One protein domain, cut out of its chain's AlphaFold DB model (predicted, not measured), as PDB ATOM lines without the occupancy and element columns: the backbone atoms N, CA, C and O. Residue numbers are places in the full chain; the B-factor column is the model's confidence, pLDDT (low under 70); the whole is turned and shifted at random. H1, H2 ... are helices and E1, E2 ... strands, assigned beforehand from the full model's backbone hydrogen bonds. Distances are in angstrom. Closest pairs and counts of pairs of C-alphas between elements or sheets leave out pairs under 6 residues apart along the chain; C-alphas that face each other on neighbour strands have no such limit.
ATOM      1  N   TYR A   8     233.263 211.559 300.192       93.69
ATOM      2  CA  TYR A   8     233.203 210.320 299.411       93.69
ATOM      3  C   TYR A   8     234.583 209.990 298.838       93.69
ATOM      4  O   TYR A   8     235.440 210.869 298.750       93.69
ATOM      5  N   THR A   9     234.797 208.736 298.445       95.31
ATOM      6  CA  THR A   9     235.992 208.324 297.703       95.31
ATOM      7  C   THR A   9     235.643 207.998 296.256       95.31
ATOM      8  O   THR A   9     234.556 207.495 295.969       95.31
ATOM      9  N   ASP A  10     236.564 208.295 295.346       93.69
ATOM     10  CA  ASP A  10     236.476 207.932 293.933       93.69
ATOM     11  C   ASP A  10     237.696 207.095 293.538       93.69
ATOM     12  O   ASP A  10     238.831 207.564 293.598       93.69
ATOM     13  N   HIS A  11     237.443 205.844 293.157       94.12
ATOM     14  CA  HIS A  11     238.457 204.872 292.742       94.12
ATOM     15  C   HIS A  11     238.565 204.738 291.215       94.12
ATOM     16  O   HIS A  11     239.424 204.010 290.730       94.12
ATOM     17  N   ASN A  12     237.698 205.413 290.452       93.62
ATOM     18  CA  ASN A  12     237.593 205.253 288.999       93.62
ATOM     19  C   ASN A  12     238.283 206.378 288.216       93.62
ATOM     20  O   ASN A  12     238.506 206.237 287.019       93.62
ATOM     21  N   SER A  13     238.613 207.490 288.878       92.81
ATOM     22  CA  SER A  13     239.237 208.662 288.245       92.81
ATOM     23  C   SER A  13     240.771 208.681 288.318       92.81
ATOM     24  O   SER A  13     241.384 209.676 287.937       92.81
ATOM     25  N   CYS A  14     241.406 207.618 288.823       92.31
ATOM     26  CA  CYS A  14     242.865 207.485 288.872       92.31
ATOM     27  C   CYS A  14     243.381 206.622 287.710       92.31
ATOM     28  O   CYS A  14     242.761 205.630 287.341       92.31
ATOM     29  N   ASP A  15     244.544 206.979 287.167       93.56
ATOM     30  CA  ASP A  15     245.224 206.296 286.057       93.56
ATOM     31  C   ASP A  15     246.273 205.263 286.515       93.56
ATOM     32  O   ASP A  15     247.025 204.732 285.698       93.56
ATOM     33  N   TYR A  16     246.313 204.947 287.814       92.75
ATOM     34  CA  TYR A  16     247.230 203.974 288.408       92.75
ATOM     35  C   TYR A  16     246.520 203.020 289.379       92.75
ATOM     36  O   TYR A  16     245.544 203.375 290.044       92.75
ATOM     37  N   GLU A  17     247.037 201.793 289.467       93.88
ATOM     38  CA  GLU A  17     246.461 200.717 290.278       93.88
ATOM     39  C   GLU A  17     246.457 201.059 291.776       93.88
ATOM     40  O   GLU A  17     247.445 201.542 292.332       93.88
ATOM     41  N   GLY A  18     245.320 200.815 292.437       93.44
ATOM     42  CA  GLY A  18     245.128 201.093 293.865       93.44
ATOM     43  C   GLY A  18     244.952 202.577 294.218       93.44
ATOM     44  O   GLY A  18     244.773 202.899 295.395       93.44
ATOM     45  N   GLY A  19     244.983 203.475 293.229       94.44
ATOM     46  CA  GLY A  19     244.739 204.902 293.412       94.44
ATOM     47  C   GLY A  19     243.301 205.221 293.812       94.44
ATOM     48  O   GLY A  19     242.359 204.509 293.464       94.44
ATOM     49  N   TYR A  20     243.132 206.309 294.562       95.69
ATOM     50  CA  TYR A  20     241.818 206.878 294.848       95.69
ATOM     51  C   TYR A  20     241.906 208.370 295.170       95.69
ATOM     52  O   TYR A  20     242.934 208.872 295.631       95.69
ATOM     53  N   ILE A  21     240.792 209.069 294.969       94.50
ATOM     54  CA  ILE A  21     240.584 210.458 295.374       94.50
ATOM     55  C   ILE A  21     239.698 210.457 296.625       94.50
ATOM     56  O   ILE A  21     238.608 209.891 296.605       94.50
ATOM     57  N   ASP A  22     240.144 211.090 297.712       93.88
ATOM     58  CA  ASP A  22     239.292 211.416 298.869       93.88
ATOM     59  C   ASP A  22     238.724 212.823 298.678       93.88
ATOM     60  O   ASP A  22     239.466 213.807 298.667       93.88
ATOM     61  N   VAL A  23     237.406 212.922 298.514       94.12
ATOM     62  CA  VAL A  23     236.713 214.190 298.296       94.12
ATOM     63  C   VAL A  23     235.966 214.586 299.557       94.12
ATOM     64  O   VAL A  23     235.166 213.819 300.088       94.12
ATOM     65  N   LYS A  24     236.174 215.832 299.995       93.94
ATOM     66  CA  LYS A  24     235.439 216.470 301.094       93.94
ATOM     67  C   LYS A  24     234.721 217.696 300.567       93.94
ATOM     68  O   LYS A  24     235.318 218.519 299.881       93.94
ATOM     69  N   THR A  25     233.433 217.812 300.871       93.62
ATOM     70  CA  THR A  25     232.625 218.961 300.451       93.62
ATOM     71  C   THR A  25     232.416 219.900 301.626       93.62
ATOM     72  O   THR A  25     231.890 219.513 302.667       93.62
ATOM     73  N   VAL A  26     232.828 221.151 301.443       94.25
ATOM     74  CA  VAL A  26     232.683 222.234 302.419       94.25
ATOM     75  C   VAL A  26     232.150 223.480 301.716       94.25
ATOM     76  O   VAL A  26     232.276 223.615 300.499       94.25
ATOM     77  N   ASN A  27     231.534 224.393 302.466       93.81
ATOM     78  CA  ASN A  27     231.100 225.686 301.935       93.81
ATOM     79  C   ASN A  27     232.161 226.774 302.184       93.81
ATOM     80  O   ASN A  27     233.112 226.567 302.933       93.81
ATOM     81  N   LEU A  28     231.991 227.954 301.578       95.69
ATOM     82  CA  LEU A  28     232.931 229.070 301.751       95.69
ATOM     83  C   LEU A  28     233.074 229.488 303.225       95.69
ATOM     84  O   LEU A  28     234.188 229.673 303.706       95.69
ATOM     85  N   ARG A  29     231.961 229.525 303.969       96.62
ATOM     86  CA  ARG A  29     231.950 229.847 305.403       96.62
ATOM     87  C   ARG A  29     232.835 228.910 306.226       96.62
ATOM     88  O   ARG A  29     233.436 229.343 307.204       96.62
ATOM     89  N   PHE A  30     232.927 227.635 305.858       96.50
ATOM     90  CA  PHE A  30     233.838 226.701 306.513       96.50
ATOM     91  C   PHE A  30     235.296 227.138 306.338       96.50
ATOM     92  O   PHE A  30     236.042 227.106 307.309       96.50
ATOM     93  N   LEU A  31     235.696 227.578 305.139       97.44
ATOM     94  CA  LEU A  31     237.060 228.051 304.871       97.44
ATOM     95  C   LEU A  31     237.376 229.320 305.672       97.44
ATOM     96  O   LEU A  31     238.413 229.389 306.328       97.44
ATOM     97  N   GLU A  32     236.444 230.275 305.698       97.56
ATOM     98  CA  GLU A  32     236.540 231.494 306.516       97.56
ATOM     99  C   GLU A  32     236.708 231.154 308.005       97.56
ATOM    100  O   GLU A  32     237.587 231.677 308.692       97.56
ATOM    101  N   GLN A  33     235.905 230.217 308.515       97.88
ATOM    102  CA  GLN A  33     236.010 229.763 309.899       97.88
ATOM    103  C   GLN A  33     237.295 228.975 310.165       97.88
ATOM    104  O   GLN A  33     237.860 229.114 311.248       97.88
ATOM    105  N   ALA A  34     237.771 228.170 309.215       97.62
ATOM    106  CA  ALA A  34     239.010 227.414 309.351       97.62
ATOM    107  C   ALA A  34     240.225 228.346 309.464       97.62
ATOM    108  O   ALA A  34     241.095 228.100 310.300       97.62
ATOM    109  N   ALA A  35     240.241 229.447 308.705       96.62
ATOM    110  CA  ALA A  35     241.295 230.458 308.768       96.62
ATOM    111  C   ALA A  35     241.365 231.149 310.141       96.62
ATOM    112  O   ALA A  35     242.455 231.414 310.650       96.62
ATOM    113  N   VAL A  36     240.215 231.368 310.791       95.31
ATOM    114  CA  VAL A  36     240.134 232.057 312.091       95.31
ATOM    115  C   VAL A  36     240.277 231.096 313.274       95.31
ATOM    116  O   VAL A  36     241.104 231.307 314.156       95.31
ATOM    117  N   LYS A  37     239.495 230.016 313.298       94.38
ATOM    118  CA  LYS A  37     239.316 229.131 314.463       94.38
ATOM    119  C   LYS A  37     239.342 227.639 314.126       94.38
ATOM    120  O   LYS A  37     238.856 226.822 314.905       94.38
ATOM    121  N   GLY A  38     239.869 227.270 312.959       95.75
ATOM    122  CA  GLY A  38     240.053 225.869 312.599       95.75
ATOM    123  C   GLY A  38     240.932 225.153 313.623       95.75
ATOM    124  O   GLY A  38     241.939 225.705 314.074       95.75
ATOM    125  N   SER A  39     240.554 223.920 313.967       95.75
ATOM    126  CA  SER A  39     241.397 223.034 314.775       95.75
ATOM    127  C   SER A  39     242.745 222.805 314.086       95.75
ATOM    128  O   SER A  39     242.832 222.897 312.860       95.75
ATOM    129  N   GLU A  40     243.799 222.468 314.832       97.62
ATOM    130  CA  GLU A  40     245.103 222.201 314.213       97.62
ATOM    131  C   GLU A  40     245.066 221.102 313.131       97.62
ATOM    132  O   GLU A  40     245.625 221.356 312.066       97.62
ATOM    133  N   PRO A  41     244.358 219.963 313.301       97.50
ATOM    134  CA  PRO A  41     244.188 218.987 312.221       97.50
ATOM    135  C   PRO A  41     243.498 219.559 310.984       97.50
ATOM    136  O   PRO A  41     243.910 219.279 309.859       97.50
ATOM    137  N   THR A  42     242.468 220.392 311.180       97.25
ATOM    138  CA  THR A  42     241.812 221.097 310.071       97.25
ATOM    139  C   THR A  42     242.807 222.006 309.369       97.25
ATOM    140  O   THR A  42     242.929 221.939 308.159       97.25
ATOM    141  N   ARG A  43     243.562 222.827 310.101       98.06
ATOM    142  CA  ARG A  43     244.563 223.720 309.505       98.06
ATOM    143  C   ARG A  43     245.642 222.939 308.756       98.06
ATOM    144  O   ARG A  43     245.980 223.275 307.625       98.06
ATOM    145  N   ALA A  44     246.128 221.852 309.350       98.00
ATOM    146  CA  ALA A  44     247.159 221.003 308.772       98.00
ATOM    147  C   ALA A  44     246.709 220.331 307.468       98.00
ATOM    148  O   ALA A  44     247.535 220.119 306.582       98.00
ATOM    149  N   SER A  45     245.414 220.027 307.310       96.56
ATOM    150  CA  SER A  45     244.897 219.445 306.066       96.56
ATOM    151  C   SER A  45     244.956 220.400 304.870       96.56
ATOM    152  O   SER A  45     244.845 219.937 303.742       96.56
ATOM    153  N   PHE A  46     245.143 221.704 305.102       97.62
ATOM    154  CA  PHE A  46     245.311 222.704 304.043       97.62
ATOM    155  C   PHE A  46     246.779 222.973 303.677       97.62
ATOM    156  O   PHE A  46     247.042 223.731 302.746       97.62
ATOM    157  N   ILE A  47     247.754 222.345 304.346       96.88
ATOM    158  CA  ILE A  47     249.172 222.477 303.975       96.88
ATOM    159  C   ILE A  47     249.363 221.996 302.528       96.88
ATOM    160  O   ILE A  47     249.049 220.853 302.197       96.88
ATOM    161  N   GLY A  48     249.882 222.877 301.669       95.44
ATOM    162  CA  GLY A  48     250.101 222.598 300.244       95.44
ATOM    163  C   GLY A  48     248.833 222.605 299.381       95.44
ATOM    164  O   GLY A  48     248.895 222.213 298.216       95.44
ATOM    165  N   SER A  49     247.689 223.029 299.925       95.88
ATOM    166  CA  SER A  49     246.448 223.179 299.156       95.88
ATOM    167  C   SER A  49     246.477 224.419 298.261       95.88
ATOM    168  O   SER A  49     247.104 225.421 298.595       95.88
ATOM    169  N   LYS A  50     245.766 224.350 297.133       94.88
ATOM    170  CA  LYS A  50     245.590 225.444 296.166       94.88
ATOM    171  C   LYS A  50     244.229 225.338 295.485       94.88
ATOM    172  O   LYS A  50     243.725 224.220 295.321       94.88
ATOM    173  N   ALA A  51     243.649 226.448 295.037       95.25
ATOM    174  CA  ALA A  51     242.486 226.391 294.165       95.25
ATOM    175  C   ALA A  51     242.928 226.007 292.745       95.25
ATOM    176  O   ALA A  51     243.650 226.731 292.068       95.25
ATOM    177  N   VAL A  52     242.481 224.844 292.267       94.81
ATOM    178  CA  VAL A  52     242.681 224.438 290.860       94.81
ATOM    179  C   VAL A  52     241.631 225.046 289.925       94.81
ATOM    180  O   VAL A  52     241.836 225.128 288.718       94.81
ATOM    181  N   TYR A  53     240.503 225.481 290.490       95.38
ATOM    182  CA  TYR A  53     239.413 226.170 289.813       95.38
ATOM    183  C   TYR A  53     238.675 227.052 290.826       95.38
ATOM    184  O   TYR A  53     238.356 226.589 291.920       95.38
ATOM    185  N   SER A  54     238.367 228.300 290.466       95.62
ATOM    186  CA  SER A  54     237.579 229.195 291.316       95.62
ATOM    187  C   SER A  54     236.759 230.193 290.499       95.62
ATOM    188  O   SER A  54     237.231 230.739 289.505       95.62
ATOM    189  N   LYS A  55     235.534 230.463 290.964       96.00
ATOM    190  CA  LYS A  55     234.745 231.658 290.601       96.00
ATOM    191  C   LYS A  55     234.665 232.672 291.752       96.00
ATOM    192  O   LYS A  55     234.044 233.718 291.605       96.00
ATOM    193  N   VAL A  56     235.242 232.336 292.905       95.62
ATOM    194  CA  VAL A  56     235.275 233.174 294.105       95.62
ATOM    195  C   VAL A  56     236.565 233.984 294.066       95.62
ATOM    196  O   VAL A  56     237.655 233.410 293.987       95.62
ATOM    197  N   ALA A  57     236.432 235.309 294.090       94.75
ATOM    198  CA  ALA A  57     237.578 236.207 294.149       94.75
ATOM    199  C   ALA A  57     238.419 235.919 295.403       94.75
ATOM    200  O   ALA A  57     237.869 235.629 296.463       94.75
ATOM    201  N   ASP A  58     239.746 235.987 295.267       94.31
ATOM    202  CA  ASP A  58     240.708 235.831 296.366       94.31
ATOM    203  C   ASP A  58     240.637 234.499 297.149       94.31
ATOM    204  O   ASP A  58     241.168 234.403 298.255       94.31
ATOM    205  N   LEU A  59     240.047 233.440 296.576       96.50
ATOM    206  CA  LEU A  59     239.957 232.132 297.239       96.50
ATOM    207  C   LEU A  59     241.333 231.568 297.633       96.50
ATOM    208  O   LEU A  59     241.476 231.040 298.733       96.50
ATOM    209  N   ASP A  60     242.344 231.706 296.772       95.19
ATOM    210  CA  ASP A  60     243.705 231.252 297.081       95.19
ATOM    211  C   ASP A  60     244.287 231.976 298.301       95.19
ATOM    212  O   ASP A  60     244.820 231.326 299.197       95.19
ATOM    213  N   LYS A  61     244.075 233.297 298.416       95.81
ATOM    214  CA  LYS A  61     244.515 234.073 299.590       95.81
ATOM    215  C   LYS A  61     243.856 233.579 300.876       95.81
ATOM    216  O   LYS A  61     244.496 233.576 301.924       95.81
ATOM    217  N   LEU A  62     242.582 233.183 300.817       97.12
ATOM    218  CA  LEU A  62     241.893 232.594 301.966       97.12
ATOM    219  C   LEU A  62     242.480 231.220 302.322       97.12
ATOM    220  O   LEU A  62     242.726 230.952 303.495       97.12
ATOM    221  N   ILE A  63     242.733 230.363 301.327       97.25
ATOM    222  CA  ILE A  63     243.317 229.026 301.527       97.25
ATOM    223  C   ILE A  63     244.709 229.121 302.167       97.25
ATOM    224  O   ILE A  63     244.992 228.381 303.111       97.25
ATOM    225  N   GLU A  64     245.545 230.056 301.716       97.00
ATOM    226  CA  GLU A  64     246.903 230.282 302.231       97.00
ATOM    227  C   GLU A  64     246.937 230.678 303.719       97.00
ATOM    228  O   GLU A  64     247.915 230.395 304.411       97.00
ATOM    229  N   GLN A  65     245.866 231.281 304.246       97.19
ATOM    230  CA  GLN A  65     245.776 231.681 305.658       97.19
ATOM    231  C   GLN A  65     245.428 230.522 306.602       97.19
ATOM    232  O   GLN A  65     245.704 230.588 307.803       97.19
ATOM    233  N   ILE A  66     244.812 229.454 306.093       98.25
ATOM    234  CA  ILE A  66     244.336 228.337 306.919       98.25
ATOM    235  C   ILE A  66     245.487 227.571 307.601       98.25
ATOM    236  O   ILE A  66     245.421 227.400 308.824       98.25
ATOM    237  N   PRO A  67     246.554 227.134 306.898       97.88
ATOM    238  CA  PRO A  67     247.624 226.327 307.487       97.88
ATOM    239  C   PRO A  67     248.636 227.128 308.331       97.88
ATOM    240  O   PRO A  67     249.719 226.627 308.630       97.88
TER     241      PRO A  67
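This is residues 8 to 67 of the 206 residues of an uncharacterized protein of Paenibacillus nanensis (UniProt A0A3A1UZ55). A two-strand hairpin, E1 and E2, makes one end of this domain, and a small group of helices makes the other, with H1 and H3 side by side. The short H2 follows H1, and a long loop, residues 45 to 58, leads from H2 to H3. Along the 60 printed residues the order is E1, E2, H1, H2, H3; the two-strand sheet is antiparallel and the class is mixed, with 29 residues in named elements, under half. The whole is loose, with a radius of gyration of the C-alphas of 13.4 A and spans of 38 by 27 by 18 A.

Start at E1, residues 8 to 10, and look across to E2, residues 21 to 24: this hairpin is antiparallel at 156 degrees. Here N 10 and O 21 are 2.9 A apart and N 21 and O 10 are 2.8 A apart, within hydrogen-bond range. Go on to H1, residues 28 to 37, which is apart from E1. H1 and H2, residues 40 to 44, only just touch, only at the corner by their link, with 3 pairs of C-alphas within 8 A; the closest are those of Ala 34 and Arg 43, 6.7 A. H1 and H3, residues 59 to 65, touch, the closest C-alphas being those of Ala 35 and Gln 65, 5.6 A. They run the same way at a shallow tilt of 16 degrees. H2 and H3 are apart. Each O i to N i+4 pair is within hydrogen-bond range in H1 and H2, and 2 of 3 are in H3.

Find C-alpha 8 at (233.203, 210.320, 299.411), where E1 begins. H1 runs 14.2 A from C-alpha 28 at (232.931, 229.070, 301.751), and H3 runs 10.2 A to C-alpha 65 at (245.776, 231.681, 305.658). E1 measures 6.8 A, E2 9.8 A and H2 5.9 A.

The C-alphas of Glu 17 and Val 36 are the two farthest apart, at 38.7 A. The printed part has no cut. The link from H2 to H3 is long, with 14 residues. Mean pLDDT of the printed part is 95.6, and no printed residue is under 70.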